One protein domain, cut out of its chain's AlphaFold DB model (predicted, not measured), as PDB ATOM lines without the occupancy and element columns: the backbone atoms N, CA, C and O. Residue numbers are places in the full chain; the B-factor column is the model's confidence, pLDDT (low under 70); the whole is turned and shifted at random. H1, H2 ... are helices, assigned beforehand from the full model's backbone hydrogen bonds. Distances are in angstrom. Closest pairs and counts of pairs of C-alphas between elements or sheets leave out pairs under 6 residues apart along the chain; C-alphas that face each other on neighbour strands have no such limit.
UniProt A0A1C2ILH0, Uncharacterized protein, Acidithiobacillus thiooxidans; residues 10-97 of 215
ATOM      1  N   PHE A  10      95.570 104.668  92.784       82.75
ATOM      2  CA  PHE A  10      94.400 105.535  92.671       82.75
ATOM      3  C   PHE A  10      94.516 106.530  91.508       82.75
ATOM      4  O   PHE A  10      93.585 106.661  90.705       82.75
ATOM      5  N   GLU A  11      95.659 107.203  91.376       85.31
ATOM      6  CA  GLU A  11      95.909 108.159  90.288       85.31
ATOM      7  C   GLU A  11      95.993 107.460  88.926       85.31
ATOM      8  O   GLU A  11      95.415 107.934  87.938       85.31
ATOM      9  N   TYR A  12      96.643 106.294  88.879       88.19
ATOM     10  CA  TYR A  12      96.711 105.467  87.676       88.19
ATOM     11  C   TYR A  12      95.312 105.069  87.186       88.19
ATOM     12  O   TYR A  12      94.973 105.275  86.015       88.19
ATOM     13  N   LEU A  13      94.478 104.535  88.083       87.69
ATOM     14  CA  LEU A  13      93.128 104.085  87.751       87.69
ATOM     15  C   LEU A  13      92.225 105.245  87.334       87.69
ATOM     16  O   LEU A  13      91.486 105.112  86.360       87.69
ATOM     17  N   SER A  14      92.340 106.398  87.995       84.31
ATOM     18  CA  SER A  14      91.578 107.604  87.646       84.31
ATOM     19  C   SER A  14      91.890 108.110  86.237       84.31
ATOM     20  O   SER A  14      91.005 108.609  85.544       84.31
ATOM     21  N   THR A  15      93.134 107.937  85.785       85.56
ATOM     22  CA  THR A  15      93.561 108.327  84.436       85.56
ATOM     23  C   THR A  15      93.096 107.326  83.378       85.56
ATOM     24  O   THR A  15      92.653 107.716  82.299       85.56
ATOM     25  N   LYS A  16      93.199 106.024  83.670       83.69
ATOM     26  CA  LYS A  16      92.928 104.949  82.703       83.69
ATOM     27  C   LYS A  16      91.446 104.583  82.591       83.69
ATOM     28  O   LYS A  16      90.996 104.209  81.511       83.69
ATOM     29  N   TYR A  17      90.684 104.738  83.673       81.44
ATOM     30  CA  TYR A  17      89.253 104.429  83.756       81.44
ATOM     31  C   TYR A  17      88.428 105.673  84.148       81.44
ATOM     32  O   TYR A  17      87.705 105.658  85.152       81.44
ATOM     33  N   PRO A  18      88.482 106.765  83.355       72.81
ATOM     34  CA  PRO A  18      87.891 108.054  83.719       72.81
ATOM     35  C   PRO A  18      86.351 108.039  83.739       72.81
ATOM     36  O   PRO A  18      85.728 108.847  84.426       72.81
ATOM     37  N   ASN A  19      85.716 107.100  83.033       71.44
ATOM     38  CA  ASN A  19      84.254 106.963  83.023       71.44
ATOM     39  C   ASN A  19      83.721 106.201  84.246       71.44
ATOM     40  O   ASN A  19      82.599 106.441  84.686       71.44
ATOM     41  N   GLU A  20      84.534 105.319  84.833       64.81
ATOM     42  CA  GLU A  20      84.189 104.590  86.060       64.81
ATOM     43  C   GLU A  20      84.391 105.455  87.320       64.81
ATOM     44  O   GLU A  20      83.859 105.143  88.383       64.81
ATOM     45  N   THR A  21      85.055 106.611  87.202       56.97
ATOM     46  CA  THR A  21      85.202 107.610  88.283       56.97
ATOM     47  C   THR A  21      83.858 108.139  88.781       56.97
ATOM     48  O   THR A  21      83.725 108.474  89.954       56.97
ATOM     49  N   LEU A  22      82.838 108.162  87.914       55.84
ATOM     50  CA  LEU A  22      81.462 108.514  88.287       55.84
ATOM     51  C   LEU A  22      80.796 107.444  89.167       55.84
ATOM     52  O   LEU A  22      79.810 107.740  89.839       55.84
ATOM     53  N   LYS A  23      81.320 106.211  89.168       65.12
ATOM     54  CA  LYS A  23      80.819 105.087  89.970       65.12
ATOM     55  C   LYS A  23      81.647 104.837  91.234       65.12
ATOM     56  O   LYS A  23      81.103 104.300  92.194       65.12
ATOM     57  N   GLY A  24      82.911 105.269  91.253       80.81
ATOM     58  CA  GLY A  24      83.802 105.222  92.412       80.81
ATOM     59  C   GLY A  24      85.068 104.390  92.183       80.81
ATOM     60  O   GLY A  24      85.165 103.597  91.247       80.81
ATOM     61  N   HIS A  25      86.056 104.570  93.064       82.25
ATOM     62  CA  HIS A  25      87.377 103.934  92.951       82.25
ATOM     63  C   HIS A  25      87.316 102.399  92.906       82.25
ATOM     64  O   HIS A  25      88.031 101.762  92.139       82.25
ATOM     65  N   ARG A  26      86.404 101.792  93.674       81.50
ATOM     66  CA  ARG A  26      86.229 100.334  93.712       81.50
ATOM     67  C   ARG A  26      85.797  99.763  92.355       81.50
ATOM     68  O   ARG A  26      86.251  98.694  91.967       81.50
ATOM     69  N   GLN A  27      84.942 100.470  91.623       82.69
ATOM     70  CA  GLN A  27      84.482 100.061  90.297       82.69
ATOM     71  C   GLN A  27      85.599 100.181  89.259       82.69
ATOM     72  O   GLN A  27      85.760  99.278  88.442       82.69
ATOM     73  N   GLN A  28      86.412 101.241  89.332       85.44
ATOM     74  CA  GLN A  28      87.617 101.378  88.504       85.44
ATOM     75  C   GLN A  28      88.592 100.223  88.743       85.44
ATOM     76  O   GLN A  28      89.123  99.648  87.796       85.44
ATOM     77  N   LEU A  29      88.797  99.874  90.012       87.12
ATOM     78  CA  LEU A  29      89.686  98.803  90.433       87.12
ATOM     79  C   LEU A  29      89.232  97.436  89.900       87.12
ATOM     80  O   LEU A  29      90.039  96.703  89.338       87.12
ATOM     81  N   TYR A  30      87.941  97.113  90.002       85.50
ATOM     82  CA  TYR A  30      87.409  95.845  89.486       85.50
ATOM     83  C   TYR A  30      87.360  95.782  87.961       85.50
ATOM     84  O   TYR A  30      87.653  94.732  87.394       85.50
ATOM     85  N   ALA A  31      87.069  96.895  87.282       84.62
ATOM     86  CA  ALA A  31      87.176  96.964  85.826       84.62
ATOM     87  C   ALA A  31      88.619  96.691  85.369       84.62
ATOM     88  O   ALA A  31      88.850  95.859  84.494       84.62
ATOM     89  N   ALA A  32      89.599  97.318  86.027       88.44
ATOM     90  CA  ALA A  32      91.009  97.093  85.737       88.44
ATOM     91  C   ALA A  32      91.447  95.650  86.012       88.44
ATOM     92  O   ALA A  32      92.143  95.053  85.190       88.44
ATOM     93  N   ALA A  33      91.026  95.078  87.139       86.12
ATOM     94  CA  ALA A  33      91.329  93.697  87.493       86.12
ATOM     95  C   ALA A  33      90.732  92.704  86.477       86.12
ATOM     96  O   ALA A  33      91.399  91.746  86.085       86.12
ATOM     97  N   SER A  34      89.514  92.962  85.992       84.25
ATOM     98  CA  SER A  34      88.867  92.153  84.953       84.25
ATOM     99  C   SER A  34      89.648  92.187  83.629       84.25
ATOM    100  O   SER A  34      89.968  91.131  83.075       84.25
ATOM    101  N   ASP A  35      90.066  93.375  83.175       86.50
ATOM    102  CA  ASP A  35      90.900  93.533  81.971       86.50
ATOM    103  C   ASP A  35      92.247  92.804  82.100       86.50
ATOM    104  O   ASP A  35      92.709  92.138  81.166       86.50
ATOM    105  N   ILE A  36      92.897  92.929  83.263       87.75
ATOM    106  CA  ILE A  36      94.171  92.266  83.565       87.75
ATOM    107  C   ILE A  36      94.001  90.756  83.510       87.75
ATOM    108  O   ILE A  36      94.802  90.069  82.880       87.75
ATOM    109  N   ALA A  37      92.960  90.226  84.141       80.25
ATOM    110  CA  ALA A  37      92.732  88.797  84.164       80.25
ATOM    111  C   ALA A  37      92.469  88.247  82.752       80.25
ATOM    112  O   ALA A  37      93.070  87.243  82.371       80.25
ATOM    113  N   GLN A  38      91.697  88.953  81.917       81.75
ATOM    114  CA  GLN A  38      91.515  88.582  80.511       81.75
ATOM    115  C   GLN A  38      92.835  88.611  79.723       81.75
ATOM    116  O   GLN A  38      93.091  87.738  78.890       81.75
ATOM    117  N   LYS A  39      93.703  89.593  79.992       84.69
ATOM    118  CA  LYS A  39      95.051  89.673  79.409       84.69
ATOM    119  C   LYS A  39      95.927  88.494  79.847       84.69
ATOM    120  O   LYS A  39      96.633  87.933  79.010       84.69
ATOM    121  N   VAL A  40      95.883  88.101  81.118       83.12
ATOM    122  CA  VAL A  40      96.623  86.938  81.634       83.12
ATOM    123  C   VAL A  40      96.118  85.648  80.989       83.12
ATOM    124  O   VAL A  40      96.939  84.831  80.581       83.12
ATOM    125  N   VAL A  41      94.803  85.488  80.823       79.38
ATOM    126  CA  VAL A  41      94.211  84.336  80.121       79.38
ATOM    127  C   VAL A  41      94.684  84.270  78.669       79.38
ATOM    128  O   VAL A  41      95.168  83.240  78.212       79.38
ATOM    129  N   ASN A  42      94.600  85.386  77.947       82.19
ATOM    130  CA  ASN A  42      94.865  85.404  76.508       82.19
ATOM    131  C   ASN A  42      96.357  85.346  76.156       82.19
ATOM    132  O   ASN A  42      96.714  84.858  75.086       82.19
ATOM    133  N   TYR A  43      97.222  85.887  77.017       84.12
ATOM    134  CA  TYR A  43      98.627  86.127  76.675       84.12
ATOM    135  C   TYR A  43      99.625  85.581  77.702       84.12
ATOM    136  O   TYR A  43     100.820  85.563  77.418       84.12
ATOM    137  N   GLY A  44      99.183  85.170  78.894       78.88
ATOM    138  CA  GLY A  44     100.068  84.704  79.969       78.88
ATOM    139  C   GLY A  44     101.009  85.780  80.524       78.88
ATOM    140  O   GLY A  44     102.004  85.454  81.164       78.88
ATOM    141  N   VAL A  45     100.738  87.063  80.258       80.94
ATOM    142  CA  VAL A  45     101.610  88.176  80.657       80.94
ATOM    143  C   VAL A  45     100.997  88.942  81.817       80.94
ATOM    144  O   VAL A  45      99.920  89.522  81.680       80.94
ATOM    145  N   ILE A  46     101.754  89.043  82.909       86.88
ATOM    146  CA  ILE A  46     101.443  89.903  84.048       86.88
ATOM    147  C   ILE A  46     102.626  90.821  84.362       86.88
ATOM    148  O   ILE A  46     103.776  90.384  84.430       86.88
ATOM    149  N   THR A  47     102.358  92.118  84.505       89.81
ATOM    150  CA  THR A  47     103.362  93.103  84.937       89.81
ATOM    151  C   THR A  47     103.281  93.338  86.446       89.81
ATOM    152  O   THR A  47     102.268  93.031  87.065       89.81
ATOM    153  N   LYS A  48     104.313  93.947  87.049       88.06
ATOM    154  CA  LYS A  48     104.283  94.343  88.472       88.06
ATOM    155  C   LYS A  48     103.110  95.280  88.797       88.06
ATOM    156  O   LYS A  48     102.493  95.159  89.846       88.06
ATOM    157  N   LEU A  49     102.772  96.198  87.889       89.25
ATOM    158  CA  LEU A  49     101.615  97.079  88.065       89.25
ATOM    159  C   LEU A  49     100.297  96.300  87.994       89.25
ATOM    160  O   LEU A  49      99.416  96.520  88.819       89.25
ATOM    161  N   ASP A  50     100.182  95.363  87.049       88.94
ATOM    162  CA  ASP A  50      99.013  94.486  86.959       88.94
ATOM    163  C   ASP A  50      98.840  93.687  88.268       88.94
ATOM    164  O   ASP A  50      97.744  93.614  88.811       88.94
ATOM    165  N   ALA A  51      99.936  93.156  88.816       86.69
ATOM    166  CA  ALA A  51      99.964  92.430  90.083       86.69
ATOM    167  C   ALA A  51      99.483  93.273  91.275       86.69
ATOM    168  O   ALA A  51      98.665  92.812  92.067       86.69
ATOM    169  N   LEU A  52      99.957  94.516  91.380       87.31
ATOM    170  CA  LEU A  52      99.560  95.452  92.434       87.31
ATOM    171  C   LEU A  52      98.067  95.811  92.351       87.31
ATOM    172  O   LEU A  52      97.367  95.782  93.355       87.31
ATOM    173  N   ILE A  53      97.549  96.062  91.145       88.94
ATOM    174  CA  ILE A  53      96.115  96.324  90.929       88.94
ATOM    175  C   ILE A  53      95.275  95.098  91.308       88.94
ATOM    176  O   ILE A  53      94.237  95.228  91.957       88.94
ATOM    177  N   MET A  54      95.724  93.899  90.930       85.69
ATOM    178  CA  MET A  54      95.055  92.647  91.295       85.69
ATOM    179  C   MET A  54      95.049  92.424  92.810       85.69
ATOM    180  O   MET A  54      94.060  91.920  93.345       85.69
ATOM    181  N   ARG A  55      96.122  92.814  93.507       84.75
ATOM    182  CA  ARG A  55      96.209  92.760  94.968       84.75
ATOM    183  C   ARG A  55      95.205  93.706  95.625       84.75
ATOM    184  O   ARG A  55      94.423  93.253  96.457       84.75
ATOM    185  N   ASP A  56      95.156  94.968  95.214       84.75
ATOM    186  CA  ASP A  56      94.193  95.936  95.751       84.75
ATOM    187  C   ASP A  56      92.744  95.473  95.516       84.75
ATOM    188  O   ASP A  56      91.887  95.564  96.402       84.75
ATOM    189  N   ALA A  57      92.458  94.931  94.326       82.81
ATOM    190  CA  ALA A  57      91.142  94.389  93.991       82.81
ATOM    191  C   ALA A  57      90.767  93.209  94.900       82.81
ATOM    192  O   ALA A  57      89.634  93.135  95.388       82.81
ATOM    193  N   TRP A  58      91.726  92.318  95.157       79.56
ATOM    194  CA  TRP A  58      91.583  91.193  96.076       79.56
ATOM    195  C   TRP A  58      91.277  91.658  97.503       79.56
ATOM    196  O   TRP A  58      90.286  91.200  98.073       79.56
ATOM    197  N   GLU A  59      92.032  92.613  98.055       76.69
ATOM    198  CA  GLU A  59      91.803  93.155  99.408       76.69
ATOM    199  C   GLU A  59      90.430  93.829  99.544       76.69
ATOM    200  O   GLU A  59      89.778  93.715 100.581       76.69
ATOM    201  N   CYS A  60      89.953  94.484  98.481       77.25
ATOM    202  CA  CYS A  60      88.642  95.132  98.458       77.25
ATOM    203  C   CYS A  60      87.470  94.158  98.245       77.25
ATOM    204  O   CYS A  60      86.305  94.569  98.327       77.25
ATOM    205  N   SER A  61      87.729  92.902  97.869       72.94
ATOM    206  CA  SER A  61      86.691  91.898  97.602       72.94
ATOM    207  C   SER A  61      85.970  91.464  98.883       72.94
ATOM    208  O   SER A  61      86.470  91.613  99.997       72.94
ATOM    209  N   ARG A  62      84.762  90.902  98.741       66.56
ATOM    210  CA  ARG A  62      83.950  90.458  99.890       66.56
ATOM    211  C   ARG A  62      84.675  89.412 100.743       66.56
ATOM    212  O   ARG A  62      84.503  89.384 101.958       66.56
ATOM    213  N   THR A  63      85.461  88.560 100.099       60.78
ATOM    214  CA  THR A  63      86.208  87.459 100.712       60.78
ATOM    215  C   THR A  63      87.696  87.782 100.881       60.78
ATOM    216  O   THR A  63      88.419  86.978 101.465       60.78
ATOM    217  N   GLY A  64      88.153  88.973 100.469       55.41
ATOM    218  CA  GLY A  64      89.523  89.457 100.675       55.41
ATOM    219  C   GLY A  64      89.910  89.457 102.149       55.41
ATOM    220  O   GLY A  64      90.955  88.937 102.519       55.41
ATOM    221  N   HIS A  65      88.986  89.882 103.015       52.69
ATOM    222  CA  HIS A  65      89.140  89.813 104.475       52.69
ATOM    223  C   HIS A  65      89.185  88.387 105.047       52.69
ATOM    224  O   HIS A  65      89.577  88.202 106.196       52.69
ATOM    225  N   GLN A  66      88.746  87.382 104.286       52.38
ATOM    226  CA  GLN A  66      88.803  85.970 104.679       52.38
ATOM    227  C   GLN A  66      90.092  85.294 104.188       52.38
ATOM    228  O   GLN A  66      90.314  84.127 104.492       52.38
ATOM    229  N   ASN A  67      90.956  86.016 103.461       56.25
ATOM    230  CA  ASN A  67      92.263  85.560 102.982       56.25
ATOM    231  C   ASN A  67      92.230  84.265 102.150       56.25
ATOM    232  O   ASN A  67      93.239  83.590 101.978       56.25
ATOM    233  N   ILE A  68      91.084  83.909 101.574       55.75
ATOM    234  CA  ILE A  68      90.931  82.723 100.726       55.75
ATOM    235  C   ILE A  68      91.433  83.095  99.326       55.75
ATOM    236  O   ILE A  68      90.664  83.530  98.472       55.75
ATOM    237  N   MET A  69      92.748  82.975  99.118       56.69
ATOM    238  CA  MET A  69      93.499  83.484  97.958       56.69
ATOM    239  C   MET A  69      92.819  83.245  96.591       56.69
ATOM    240  O   MET A  69      92.801  84.151  95.764       56.69
ATOM    241  N   CYS A  70      92.183  82.088  96.371       59.09
ATOM    242  CA  CYS A  70      91.501  81.771  95.108       59.09
ATOM    243  C   CYS A  70      90.045  82.277  95.027       59.09
ATOM    244  O   CYS A  70      89.637  82.779  93.980       59.09
ATOM    245  N   ALA A  71      89.261  82.181  96.107       58.56
ATOM    246  CA  ALA A  71      87.857  82.616  96.093       58.56
ATOM    247  C   ALA A  71      87.730  84.141  96.061       58.56
ATOM    248  O   ALA A  71      86.869  84.675  95.375       58.56
ATOM    249  N   ALA A  72      88.635  84.842  96.744       59.34
ATOM    250  CA  ALA A  72      88.670  86.298  96.752       59.34
ATOM    251  C   ALA A  72      89.148  86.892  95.429       59.34
ATOM    252  O   ALA A  72      88.669  87.951  95.032       59.34
ATOM    253  N   LEU A  73      90.025  86.189  94.704       62.84
ATOM    254  CA  LEU A  73      90.312  86.549  93.320       62.84
ATOM    255  C   LEU A  73      89.065  86.324  92.460       62.84
ATOM    256  O   LEU A  73      88.591  87.278  91.868       62.84
ATOM    257  N   SER A  74      88.454  85.136  92.466       65.69
ATOM    258  CA  SER A  74      87.216  84.876  91.706       65.69
ATOM    259  C   SER A  74      86.104  85.906  91.986       65.69
ATOM    260  O   SER A  74      85.552  86.463  91.036       65.69
ATOM    261  N   ASP A  75      85.871  86.265  93.254       64.25
ATOM    262  CA  ASP A  75      84.922  87.310  93.670       64.25
ATOM    263  C   ASP A  75      85.297  88.710  93.138       64.25
ATOM    264  O   ASP A  75      84.408  89.497  92.809       64.25
ATOM    265  N   ALA A  76      86.590  89.052  93.075       58.25
ATOM    266  CA  ALA A  76      87.065  90.366  92.632       58.25
ATOM    267  C   ALA A  76      86.945  90.576  91.114       58.25
ATOM    268  O   ALA A  76      86.684  91.694  90.670       58.25
ATOM    269  N   ILE A  77      87.157  89.519  90.324       66.06
ATOM    270  CA  ILE A  77      87.229  89.590  88.851       66.06
ATOM    271  C   ILE A  77      86.055  88.914  88.135       66.06
ATOM    272  O   ILE A  77      85.984  88.979  86.909       66.06
ATOM    273  N   GLY A  78      85.129  88.292  88.872       59.16
ATOM    274  CA  GLY A  78      83.951  87.622  88.308       59.16
ATOM    275  C   GLY A  78      84.289  86.361  87.513       59.16
ATOM    276  O   GLY A  78      83.566  86.002  86.588       59.16
ATOM    277  N   PHE A  79      85.404  85.704  87.838       59.16
ATOM    278  CA  PHE A  79      85.799  84.458  87.187       59.16
ATOM    279  C   PHE A  79      84.927  83.310  87.689       59.16
ATOM    280  O   PHE A  79      85.048  82.911  88.847       59.16
ATOM    281  N   GLU A  80      84.098  82.734  86.820       54.97
ATOM    282  CA  GLU A  80      83.564  81.393  87.058       54.97
ATOM    283  C   GLU A  80      84.721  80.377  86.961       54.97
ATOM    284  O   GLU A  80      85.598  80.492  86.102       54.97
ATOM    285  N   TYR A  81      84.759  79.405  87.878       46.59
ATOM    286  CA  TYR A  81      85.681  78.255  87.848       46.59
ATOM    287  C   TYR A  81      85.685  77.646  86.426       46.59
ATOM    288  O   TYR A  81      84.596  77.270  85.985       46.59
ATOM    289  N   PRO A  82      86.822  77.537  85.685       50.62
ATOM    290  CA  PRO A  82      88.109  76.980  86.130       50.62
ATOM    291  C   PRO A  82      89.357  77.631  85.455       50.62
ATOM    292  O   PRO A  82      89.831  77.153  84.428       50.62
ATOM    293  N   TYR A  83      89.949  78.686  86.030       56.97
ATOM    294  CA  TYR A  83      91.133  79.372  85.453       56.97
ATOM    295  C   TYR A  83      92.370  79.331  86.369       56.97
ATOM    296  O   TYR A  83      93.102  80.308  86.536       56.97
ATOM    297  N   PHE A  84      92.597  78.183  87.002       58.88
ATOM    298  CA  PHE A  84      93.597  78.011  88.060       58.88
ATOM    299  C   PHE A  84      95.041  78.299  87.655       58.88
ATOM    300  O   PHE A  84      95.788  78.897  88.426       58.88
ATOM    301  N   GLU A  85      95.427  77.908  86.444       60.84
ATOM    302  CA  GLU A  85      96.774  78.144  85.915       60.84
ATOM    303  C   GLU A  85      97.102  79.643  85.804       60.84
ATOM    304  O   GLU A  85      98.232  80.073  86.046       60.84
ATOM    305  N   HIS A  86      96.088  80.471  85.549       69.88
ATOM    306  CA  HIS A  86      96.231  81.922  85.497       69.88
ATOM    307  C   HIS A  86      96.275  82.545  86.896       69.88
ATOM    308  O   HIS A  86      97.068  83.458  87.131       69.88
ATOM    309  N   VAL A  87      95.501  82.014  87.847       68.50
ATOM    310  CA  VAL A  87      95.531  82.443  89.257       68.50
ATOM    311  C   VAL A  87      96.919  82.231  89.868       68.50
ATOM    312  O   VAL A  87      97.450  83.134  90.515       68.50
ATOM    313  N   GLU A  88      97.562  81.095  89.592       70.06
ATOM    314  CA  GLU A  88      98.939  80.835  90.027       70.06
ATOM    315  C   GLU A  88      99.930  81.867  89.463       70.06
ATOM    316  O   GLU A  88     100.792  82.366  90.193       70.06
ATOM    317  N   SER A  89      99.795  82.235  88.184       73.50
ATOM    318  CA  SER A  89     100.658  83.247  87.559       73.50
ATOM    319  C   SER A  89     100.519  84.628  88.212       73.50
ATOM    320  O   SER A  89     101.515  85.338  88.370       73.50
ATOM    321  N   ILE A  90      99.308  84.977  88.663       77.12
ATOM    322  CA  ILE A  90      99.025  86.233  89.361       77.12
ATOM    323  C   ILE A  90      99.644  86.217  90.757       77.12
ATOM    324  O   ILE A  90     100.396  87.121  91.109       77.12
ATOM    325  N   ILE A  91      99.408  85.164  91.537       74.94
ATOM    326  CA  ILE A  91      99.896  85.059  92.921       74.94
ATOM    327  C   ILE A  91     101.428  85.080  92.996       74.94
ATOM    328  O   ILE A  91     102.009  85.611  93.944       74.94
ATOM    329  N   ASN A  92     102.089  84.498  91.997       75.12
ATOM    330  CA  ASN A  92     103.546  84.412  91.940       75.12
ATOM    331  C   ASN A  92     104.220  85.656  91.346       75.12
ATOM    332  O   ASN A  92     105.452  85.710  91.303       75.12
ATOM    333  N   SER A  93     103.446  86.633  90.874       80.94
ATOM    334  CA  SER A  93     103.984  87.853  90.279       80.94
ATOM    335  C   SER A  93     104.543  88.815  91.333       80.94
ATOM    336  O   SER A  93     104.070  88.889  92.470       80.94
ATOM    337  N   ASP A  94     105.587  89.555  90.953       84.00
ATOM    338  CA  ASP A  94     106.171  90.575  91.824       84.00
ATOM    339  C   ASP A  94     105.144  91.678  92.106       84.00
ATOM    340  O   ASP A  94     104.515  92.192  91.185       84.00
ATOM    341  N   GLY A  95     104.982  92.040  93.379       82.31
ATOM    342  CA  GLY A  95     104.009  93.035  93.832       82.31
ATOM    343  C   GLY A  95     102.653  92.482  94.282       82.31
ATOM    344  O   GLY A  95     101.956  93.197  94.993       82.31
ATOM    345  N   PHE A  96     102.282  91.234  93.963       83.75
ATOM    346  CA  PHE A  96     100.996  90.687  94.430       83.75
ATOM    347  C   PHE A  96     101.024  90.308  95.920       83.75
ATOM    348  O   PHE A  96     100.123  90.652  96.678       83.75
ATOM    349  N   LEU A  97     102.065  89.594  96.356       78.62
ATOM    350  CA  LEU A  97     102.264  89.223  97.759       78.62
ATOM    351  C   LEU A  97     103.318  90.123  98.412       78.62
ATOM    352  O   LEU A  97     104.385  90.378  97.846       78.62
TER     353      LEU A  97
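What this domain is: This is residues 10 to 97 of the 215 residues of an uncharacterized protein of Acidithiobacillus thiooxidans (UniProt A0A1C2ILH0). The long helix H2 runs through the body and is crossed by H3; H4 packs on both, H5 lies near the last residues of H2, and H1 packs on its first part, away from the others. The printed part has 88 residues with five named helices, H1 to H5 in order, and no named strand. It is all helix and compact, with a radius of gyration of the C-alphas of 12.1 A and spans of 33 by 28 by 23 A.

How they stand to each other: H1, residues 10 to 16, touches residues 25 to 32 alone of H2, residues 25 to 43, closest at C-alphas 13 and 28, 6.2 A. H2 touches H3, residues 48 to 59, at a steep tilt of 53 degrees, closest at C-alphas 33 and 54, 5.4 A. Every O i to N i+4 pair is within hydrogen-bond range in H1, H2, H3 and H5; in H4, residues 69 to 77, 4 of 5.

Where its parts are: H2 measures 26.6 A, H3 16.6 A. H1 begins at C-alpha 10 (94.400, 105.535, 92.671); H5, residues 84 to 91, ends at C-alpha 91 (99.896, 85.059, 92.921).

The domain as a whole: The printed part has no cut and no long link. Residues 20 to 23 and 62 to 87 have pLDDT under 70.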